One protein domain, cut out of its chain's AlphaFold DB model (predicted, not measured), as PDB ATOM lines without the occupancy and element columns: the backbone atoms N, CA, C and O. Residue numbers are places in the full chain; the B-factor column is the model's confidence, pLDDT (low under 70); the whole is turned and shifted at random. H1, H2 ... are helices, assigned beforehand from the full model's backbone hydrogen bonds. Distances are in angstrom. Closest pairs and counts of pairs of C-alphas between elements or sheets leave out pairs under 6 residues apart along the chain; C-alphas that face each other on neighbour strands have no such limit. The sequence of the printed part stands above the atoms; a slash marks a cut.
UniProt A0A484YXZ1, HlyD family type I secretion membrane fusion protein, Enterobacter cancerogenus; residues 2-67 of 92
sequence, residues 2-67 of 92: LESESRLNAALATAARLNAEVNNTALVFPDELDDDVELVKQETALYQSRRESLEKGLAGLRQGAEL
ATOM      1  N   LEU A   2     343.233 145.915 176.381       77.75
ATOM      2  CA  LEU A   2     343.825 146.224 175.061       77.75
ATOM      3  C   LEU A   2     345.189 146.936 175.129       77.75
ATOM      4  O   LEU A   2     346.115 146.594 174.408       77.75
ATOM      5  N   GLU A   3     345.351 147.901 176.038       84.44
ATOM      6  CA  GLU A   3     346.637 148.593 176.203       84.44
ATOM      7  C   GLU A   3     347.753 147.674 176.734       84.44
ATOM      8  O   GLU A   3     348.913 147.821 176.364       84.44
ATOM      9  N   SER A   4     347.418 146.715 177.599       89.12
ATOM     10  CA  SER A   4     348.393 145.771 178.153       89.12
ATOM     11  C   SER A   4     348.874 144.781 177.093       89.12
ATOM     12  O   SER A   4     350.060 144.479 177.045       89.12
ATOM     13  N   GLU A   5     347.965 144.332 176.230       92.00
ATOM     14  CA  GLU A   5     348.251 143.460 175.088       92.00
ATOM     15  C   GLU A   5     349.092 144.178 174.028       92.00
ATOM     16  O   GLU A   5     350.160 143.700 173.666       92.00
ATOM     17  N   SER A   6     348.714 145.401 173.645       93.12
ATOM     18  CA  SER A   6     349.503 146.210 172.706       93.12
ATOM     19  C   SER A   6     350.941 146.443 173.195       93.12
ATOM     20  O   SER A   6     351.895 146.335 172.422       93.12
ATOM     21  N   ARG A   7     351.131 146.708 174.496       95.69
ATOM     22  CA  ARG A   7     352.472 146.850 175.090       95.69
ATOM     23  C   ARG A   7     353.253 145.538 175.091       95.69
ATOM     24  O   ARG A   7     354.465 145.567 174.885       95.69
ATOM     25  N   LEU A   8     352.583 144.414 175.344       96.56
ATOM     26  CA  LEU A   8     353.203 143.093 175.288       96.56
ATOM     27  C   LEU A   8     353.690 142.788 173.868       96.56
ATOM     28  O   LEU A   8     354.857 142.448 173.692       96.56
ATOM     29  N   ASN A   9     352.842 143.002 172.865       97.44
ATOM     30  CA  ASN A   9     353.162 142.720 171.468       97.44
ATOM     31  C   ASN A   9     354.308 143.610 170.968       97.44
ATOM     32  O   ASN A   9     355.263 143.118 170.367       97.44
ATOM     33  N   ALA A  10     354.307 144.897 171.334       97.62
ATOM     34  CA  ALA A  10     355.428 145.797 171.062       97.62
ATOM     35  C   ALA A  10     356.749 145.310 171.691       97.62
ATOM     36  O   ALA A  10     357.808 145.365 171.056       97.62
ATOM     37  N   ALA A  11     356.702 144.806 172.928       98.19
ATOM     38  CA  ALA A  11     357.876 144.263 173.605       98.19
ATOM     39  C   ALA A  11     358.377 142.967 172.945       98.19
ATOM     40  O   ALA A  11     359.586 142.818 172.759       98.19
ATOM     41  N   LEU A  12     357.473 142.067 172.541       98.31
ATOM     42  CA  LEU A  12     357.807 140.840 171.812       98.31
ATOM     43  C   LEU A  12     358.469 141.150 170.468       98.31
ATOM     44  O   LEU A  12     359.538 140.613 170.171       98.31
ATOM     45  N   ALA A  13     357.892 142.069 169.692       98.56
ATOM     46  CA  ALA A  13     358.427 142.465 168.395       98.56
ATOM     47  C   ALA A  13     359.825 143.095 168.531       98.56
ATOM     48  O   ALA A  13     360.764 142.723 167.822       98.56
ATOM     49  N   THR A  14     359.996 143.974 169.526       98.56
ATOM     50  CA  THR A  14     361.296 144.575 169.855       98.56
ATOM     51  C   THR A  14     362.320 143.510 170.252       98.56
ATOM     52  O   THR A  14     363.461 143.542 169.787       98.56
ATOM     53  N   ALA A  15     361.937 142.552 171.101       98.56
ATOM     54  CA  ALA A  15     362.826 141.488 171.554       98.56
ATOM     55  C   ALA A  15     363.252 140.568 170.401       98.56
ATOM     56  O   ALA A  15     364.430 140.222 170.308       98.56
ATOM     57  N   ALA A  16     362.329 140.209 169.504       98.62
ATOM     58  CA  ALA A  16     362.625 139.427 168.306       98.62
ATOM     59  C   ALA A  16     363.657 140.140 167.420       98.62
ATOM     60  O   ALA A  16     364.689 139.557 167.073       98.62
ATOM     61  N   ARG A  17     363.443 141.435 167.140       98.56
ATOM     62  CA  ARG A  17     364.395 142.238 166.363       98.56
ATOM     63  C   ARG A  17     365.768 142.310 167.020       98.56
ATOM     64  O   ARG A  17     366.771 142.053 166.357       98.56
ATOM     65  N   LEU A  18     365.832 142.649 168.307       98.38
ATOM     66  CA  LEU A  18     367.106 142.784 169.016       98.38
ATOM     67  C   LEU A  18     367.877 141.461 169.069       98.38
ATOM     68  O   LEU A  18     369.089 141.460 168.859       98.38
ATOM     69  N   ASN A  19     367.194 140.334 169.285       98.44
ATOM     70  CA  ASN A  19     367.832 139.020 169.234       98.44
ATOM     71  C   ASN A  19     368.418 138.726 167.848       98.44
ATOM     72  O   ASN A  19     369.552 138.251 167.761       98.44
ATOM     73  N   ALA A  20     367.691 139.041 166.772       98.50
ATOM     74  CA  ALA A  20     368.182 138.853 165.410       98.50
ATOM     75  C   ALA A  20     369.380 139.765 165.083       98.50
ATOM     76  O   ALA A  20     370.330 139.330 164.431       98.50
ATOM     77  N   GLU A  21     369.367 141.017 165.553       97.50
ATOM     78  CA  GLU A  21     370.478 141.965 165.385       97.50
ATOM     79  C   GLU A  21     371.741 141.496 166.114       97.50
ATOM     80  O   GLU A  21     372.809 141.435 165.506       97.50
ATOM     81  N   VAL A  22     371.620 141.133 167.395       97.88
ATOM     82  CA  VAL A  22     372.756 140.731 168.240       97.88
ATOM     83  C   VAL A  22     373.390 139.431 167.749       97.88
ATOM     84  O   VAL A  22     374.613 139.325 167.706       97.88
ATOM     85  N   ASN A  23     372.573 138.453 167.355       97.56
ATOM     86  CA  ASN A  23     373.069 137.152 166.905       97.56
ATOM     87  C   ASN A  23     373.382 137.111 165.404       97.56
ATOM     88  O   ASN A  23     373.863 136.093 164.910       97.56
ATOM     89  N   ASN A  24     373.120 138.199 164.670       95.06
ATOM     90  CA  ASN A  24     373.265 138.259 163.218       95.06
ATOM     91  C   ASN A  24     372.514 137.109 162.505       95.06
ATOM     92  O   ASN A  24     373.018 136.512 161.553       95.06
ATOM     93  N   THR A  25     371.308 136.793 162.979       96.44
ATOM     94  CA  THR A  25     370.428 135.754 162.425       96.44
ATOM     95  C   THR A  25     369.266 136.375 161.661       96.44
ATOM     96  O   THR A  25     369.023 137.580 161.753       96.44
ATOM     97  N   ALA A  26     368.523 135.551 160.917       96.88
ATOM     98  CA  ALA A  26     367.266 135.972 160.310       96.88
ATOM     99  C   ALA A  26     366.279 136.482 161.375       96.88
ATOM    100  O   ALA A  26     366.250 135.980 162.501       96.88
ATOM    101  N   LEU A  27     365.482 137.483 160.999       98.31
ATOM    102  CA  LEU A  27     364.407 138.010 161.827       98.31
ATOM    103  C   LEU A  27     363.203 137.070 161.764       98.31
ATOM    104  O   LEU A  27     362.663 136.835 160.683       98.31
ATOM    105  N   VAL A  28     362.795 136.555 162.920       98.12
ATOM    106  CA  VAL A  28     361.628 135.684 163.076       98.12
ATOM    107  C   VAL A  28     360.794 136.231 164.222       98.12
ATOM    108  O   VAL A  28     361.319 136.447 165.315       98.12
ATOM    109  N   PHE A  29     359.517 136.481 163.954       98.25
ATOM    110  CA  PHE A  29     358.549 136.910 164.955       98.25
ATOM    111  C   PHE A  29     357.782 135.699 165.494       98.25
ATOM    112  O   PHE A  29     357.635 134.720 164.763       98.25
ATOM    113  N   PRO A  30     357.348 135.738 166.761       97.50
ATOM    114  CA  PRO A  30     356.526 134.682 167.335       97.50
ATOM    115  C   PRO A  30     355.061 134.805 166.863       97.50
ATOM    116  O   PRO A  30     354.615 135.910 166.541       97.50
ATOM    117  N   ASP A  31     354.336 133.682 166.829       97.00
ATOM    118  CA  ASP A  31     352.975 133.561 166.266       97.00
ATOM    119  C   ASP A  31     351.956 134.501 166.945       97.00
ATOM    120  O   ASP A  31     350.968 134.908 166.342       97.00
ATOM    121  N   GLU A  32     352.206 134.920 168.192       94.88
ATOM    122  CA  GLU A  32     351.382 135.900 168.911       94.88
ATOM    123  C   GLU A  32     351.296 137.271 168.210       94.88
ATOM    124  O   GLU A  32     350.454 138.089 168.576       94.88
ATOM    125  N   LEU A  33     352.156 137.542 167.220       96.88
ATOM    126  CA  LEU A  33     352.158 138.781 166.436       96.88
ATOM    127  C   LEU A  33     351.472 138.660 165.068       96.88
ATOM    128  O   LEU A  33     351.477 139.639 164.317       96.88
ATOM    129  N   ASP A  34     350.879 137.510 164.734       94.00
ATOM    130  CA  ASP A  34     350.259 137.271 163.421       94.00
ATOM    131  C   ASP A  34     349.140 138.278 163.091       94.00
ATOM    132  O   ASP A  34     348.988 138.686 161.935       94.00
ATOM    133  N   ASP A  35     348.408 138.749 164.106       94.19
ATOM    134  CA  ASP A  35     347.337 139.744 163.955       94.19
ATOM    135  C   ASP A  35     347.855 141.202 163.900       94.19
ATOM    136  O   ASP A  35     347.153 142.101 163.429       94.19
ATOM    137  N   ASP A  36     349.110 141.454 164.298       96.50
ATOM    138  CA  ASP A  36     349.741 142.781 164.363       96.50
ATOM    139  C   ASP A  36     350.668 143.045 163.158       96.50
ATOM    140  O   ASP A  36     351.826 143.464 163.268       96.50
ATOM    141  N   VAL A  37     350.131 142.840 161.955       96.69
ATOM    142  CA  VAL A  37     350.877 142.897 160.683       96.69
ATOM    143  C   VAL A  37     351.650 144.209 160.485       96.69
ATOM    144  O   VAL A  37     352.770 144.204 159.965       96.69
ATOM    145  N   GLU A  38     351.086 145.353 160.880       97.81
ATOM    146  CA  GLU A  38     351.771 146.646 160.743       97.81
ATOM    147  C   GLU A  38     352.953 146.794 161.708       97.81
ATOM    148  O   GLU A  38     353.986 147.343 161.319       97.81
ATOM    149  N   LEU A  39     352.857 146.250 162.924       98.12
ATOM    150  CA  LEU A  39     353.974 146.224 163.871       98.12
ATOM    151  C   LEU A  39     355.117 145.361 163.324       98.12
ATOM    152  O   LEU A  39     356.268 145.800 163.291       98.12
ATOM    153  N   VAL A  40     354.791 144.169 162.812       98.44
ATOM    154  CA  VAL A  40     355.757 143.260 162.175       98.44
ATOM    155  C   VAL A  40     356.473 143.947 161.009       98.44
ATOM    156  O   VAL A  40     357.701 143.882 160.907       98.44
ATOM    157  N   LYS A  41     355.741 144.659 160.144       98.56
ATOM    158  CA  LYS A  41     356.336 145.422 159.032       98.56
ATOM    159  C   LYS A  41     357.277 146.522 159.519       98.56
ATOM    160  O   LYS A  41     358.372 146.656 158.971       98.56
ATOM    161  N   GLN A  42     356.870 147.298 160.522       98.62
ATOM    162  CA  GLN A  42     357.682 148.388 161.070       98.62
ATOM    163  C   GLN A  42     359.000 147.867 161.651       98.62
ATOM    164  O   GLN A  42     360.071 148.368 161.303       98.62
ATOM    165  N   GLU A  43     358.941 146.820 162.472       98.62
ATOM    166  CA  GLU A  43     360.133 146.213 163.068       98.62
ATOM    167  C   GLU A  43     361.019 145.532 162.013       98.62
ATOM    168  O   GLU A  43     362.247 145.627 162.075       98.62
ATOM    169  N   THR A  44     360.423 144.931 160.978       98.62
ATOM    170  CA  THR A  44     361.167 144.380 159.833       98.62
ATOM    171  C   THR A  44     361.931 145.464 159.074       98.62
ATOM    172  O   THR A  44     363.118 145.297 158.782       98.62
ATOM    173  N   ALA A  45     361.287 146.594 158.776       98.69
ATOM    174  CA  ALA A  45     361.936 147.718 158.106       98.69
ATOM    175  C   ALA A  45     363.077 148.299 158.959       98.69
ATOM    176  O   ALA A  45     364.155 148.602 158.440       98.69
ATOM    177  N   LEU A  46     362.874 148.399 160.277       98.62
ATOM    178  CA  LEU A  46     363.895 148.869 161.210       98.62
ATOM    179  C   LEU A  46     365.110 147.927 161.258       98.62
ATOM    180  O   LEU A  46     366.247 148.400 161.190       98.62
ATOM    181  N   TYR A  47     364.880 146.612 161.322       98.69
ATOM    182  CA  TYR A  47     365.932 145.594 161.256       98.69
ATOM    183  C   TYR A  47     366.778 145.739 159.983       98.69
ATOM    184  O   TYR A  47     368.005 145.835 160.050       98.69
ATOM    185  N   GLN A  48     366.124 145.814 158.819       98.38
ATOM    186  CA  GLN A  48     366.799 145.940 157.525       98.38
ATOM    187  C   GLN A  48     367.625 147.231 157.439       98.38
ATOM    188  O   GLN A  48     368.805 147.186 157.090       98.38
ATOM    189  N   SER A  49     367.044 148.367 157.837       98.50
ATOM    190  CA  SER A  49     367.721 149.669 157.816       98.50
ATOM    191  C   SER A  49     368.967 149.703 158.711       98.50
ATOM    192  O   SER A  49     370.009 150.249 158.327       98.50
ATOM    193  N   ARG A  50     368.899 149.085 159.897       97.75
ATOM    194  CA  ARG A  50     370.037 148.992 160.823       97.75
ATOM    195  C   ARG A  50     371.169 148.150 160.245       97.75
ATOM    196  O   ARG A  50     372.324 148.569 160.318       97.75
ATOM    197  N   ARG A  51     370.850 147.008 159.630       96.81
ATOM    198  CA  ARG A  51     371.843 146.157 158.955       96.81
ATOM    199  C   ARG A  51     372.520 146.864 157.793       96.81
ATOM    200  O   ARG A  51     373.744 146.879 157.726       96.81
ATOM    201  N   GLU A  52     371.735 147.492 156.923       97.75
ATOM    202  CA  GLU A  52     372.265 148.228 155.775       97.75
ATOM    203  C   GLU A  52     373.207 149.351 156.234       97.75
ATOM    204  O   GLU A  52     374.288 149.545 155.678       97.75
ATOM    205  N   SER A  53     372.827 150.072 157.291       98.00
ATOM    206  CA  SER A  53     373.649 151.140 157.867       98.00
ATOM    207  C   SER A  53     374.960 150.608 158.454       98.00
ATOM    208  O   SER A  53     376.015 151.215 158.249       98.00
ATOM    209  N   LEU A  54     374.920 149.460 159.140       96.69
ATOM    210  CA  LEU A  54     376.114 148.782 159.650       96.69
ATOM    211  C   LEU A  54     377.047 148.363 158.505       96.69
ATOM    212  O   LEU A  54     378.246 148.634 158.555       96.69
ATOM    213  N   GLU A  55     376.506 147.740 157.460       97.06
ATOM    214  CA  GLU A  55     377.272 147.286 156.297       97.06
ATOM    215  C   GLU A  55     377.926 148.458 155.555       97.06
ATOM    216  O   GLU A  55     379.119 148.401 155.242       97.06
ATOM    217  N   LYS A  56     377.192 149.559 155.356       98.50
ATOM    218  CA  LYS A  56     377.734 150.805 154.789       98.50
ATOM    219  C   LYS A  56     378.852 151.386 155.651       98.50
ATOM    220  O   LYS A  56     379.893 151.767 155.116       98.50
ATOM    221  N   GLY A  57     378.673 151.421 156.972       98.31
ATOM    222  CA  GLY A  57     379.703 151.885 157.903       98.31
ATOM    223  C   GLY A  57     380.980 151.045 157.820       98.31
ATOM    224  O   GLY A  57     382.077 151.588 157.688       98.31
ATOM    225  N   LEU A  58     380.845 149.716 157.811       98.44
ATOM    226  CA  LEU A  58     381.973 148.794 157.654       98.44
ATOM    227  C   LEU A  58     382.679 148.966 156.305       98.44
ATOM    228  O   LEU A  58     383.910 148.940 156.254       98.44
ATOM    229  N   ALA A  59     381.928 149.153 155.219       98.44
ATOM    230  CA  ALA A  59     382.496 149.420 153.903       98.44
ATOM    231  C   ALA A  59     383.311 150.724 153.895       98.44
ATOM    232  O   ALA A  59     384.458 150.720 153.446       98.44
ATOM    233  N   GLY A  60     382.770 151.804 154.468       98.44
ATOM    234  CA  GLY A  60     383.470 153.085 154.581       98.44
ATOM    235  C   GLY A  60     384.756 152.993 155.408       98.44
ATOM    236  O   GLY A  60     385.797 153.499 154.992       98.44
ATOM    237  N   LEU A  61     384.726 152.283 156.542       98.62
ATOM    238  CA  LEU A  61     385.920 152.052 157.366       98.62
ATOM    239  C   LEU A  61     387.002 151.269 156.611       98.62
ATOM    240  O   LEU A  61     388.179 151.624 156.685       98.62
ATOM    241  N   ARG A  62     386.620 150.233 155.853       98.56
ATOM    242  CA  ARG A  62     387.557 149.455 155.020       98.56
ATOM    243  C   ARG A  62     388.201 150.318 153.937       98.56
ATOM    244  O   ARG A  62     389.418 150.270 153.783       98.56
ATOM    245  N   GLN A  63     387.410 151.134 153.241       98.38
ATOM    246  CA  GLN A  63     387.917 152.069 152.233       98.38
ATOM    247  C   GLN A  63     388.882 153.092 152.843       98.38
ATOM    248  O   GLN A  63     389.959 153.326 152.299       98.38
ATOM    249  N   GLY A  64     388.540 153.665 154.001       98.25
ATOM    250  CA  GLY A  64     389.419 154.590 154.717       98.25
ATOM    251  C   GLY A  64     390.752 153.950 155.109       98.25
ATOM    252  O   GLY A  64     391.810 154.540 154.888       98.25
ATOM    253  N   ALA A  65     390.721 152.720 155.630       98.25
ATOM    254  CA  ALA A  65     391.932 151.976 155.970       98.25
ATOM    255  C   ALA A  65     392.815 151.711 154.738       98.25
ATOM    256  O   ALA A  65     394.034 151.867 154.813       98.25
ATOM    257  N   GLU A  66     392.215 151.360 153.599       98.12
ATOM    258  CA  GLU A  66     392.937 151.146 152.343       98.12
ATOM    259  C   GLU A  66     393.621 152.429 151.845       98.12
ATOM    260  O   GLU A  66     394.782 152.394 151.436       98.12
ATOM    261  N   LEU A  67     392.941 153.576 151.924       98.06
ATOM    262  CA  LEU A  67     393.521 154.869 151.552       98.06
ATOM    263  C   LEU A  67     394.725 155.228 152.430       98.06
ATOM    264  O   LEU A  67     395.771 155.602 151.903       98.06
TER     265      LEU A  67
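Overview. This is residues 2 to 67 of the 92 residues of the protein "HlyD family type I secretion membrane fusion protein" of Enterobacter cancerogenus (UniProt A0A484YXZ1). A long straight helix, H2, has a shorter helix, H1, side by side with its first part, the two running the same way at a shallow tilt, while the far end of H2, residues 52 to 67, sticks out as a bare arm. The link of residues 24 to 36 folds back from the end of H1 to the beginning of H2. The printed part has 66 residues with two named helices, H1 then H2 along the chain, and no named strand; its class is all helix. The whole is loose, with a radius of gyration of the C-alphas of 15.4 A, and spans 55 by 18 by 16 A, the arm of H2 adding much of the length.

Arrangement. H2, residues 37 to 67, touches H1, residues 2 to 23, with its residues 39 to 51 alone. The closest C-alphas of the two helices are those of Tyr 47 and Arg 17, 6.3 A apart. Their lines stand at a shallow tilt of 27 degrees, and they run the same way. Residues 52 to 67 of H2 stand free. In both H1 and H2 every O i to N i+4 pair is within hydrogen-bond range.

Along the chain. H2 runs from Val 37, C-alpha at (350.877, 142.897, 160.683), to Leu 67, C-alpha at (393.521, 154.869, 151.552), 45.2 A from first to last C-alpha. H1 runs from Leu 2, C-alpha at (343.825, 146.224, 175.061), to Asn 23, a length of 31.7 A.

Size, cuts and confidence. The C-alphas farthest apart in the domain are those of Leu 2 and Leu 67, 55.7 A. Without the stretch that stands free, the body of 50 residues spans 32 by 17 by 16 A. The link from H1 to H2, 13 residues, is long. The printed part has no cut; its mean pLDDT is 96.9, and no printed residue is under 70.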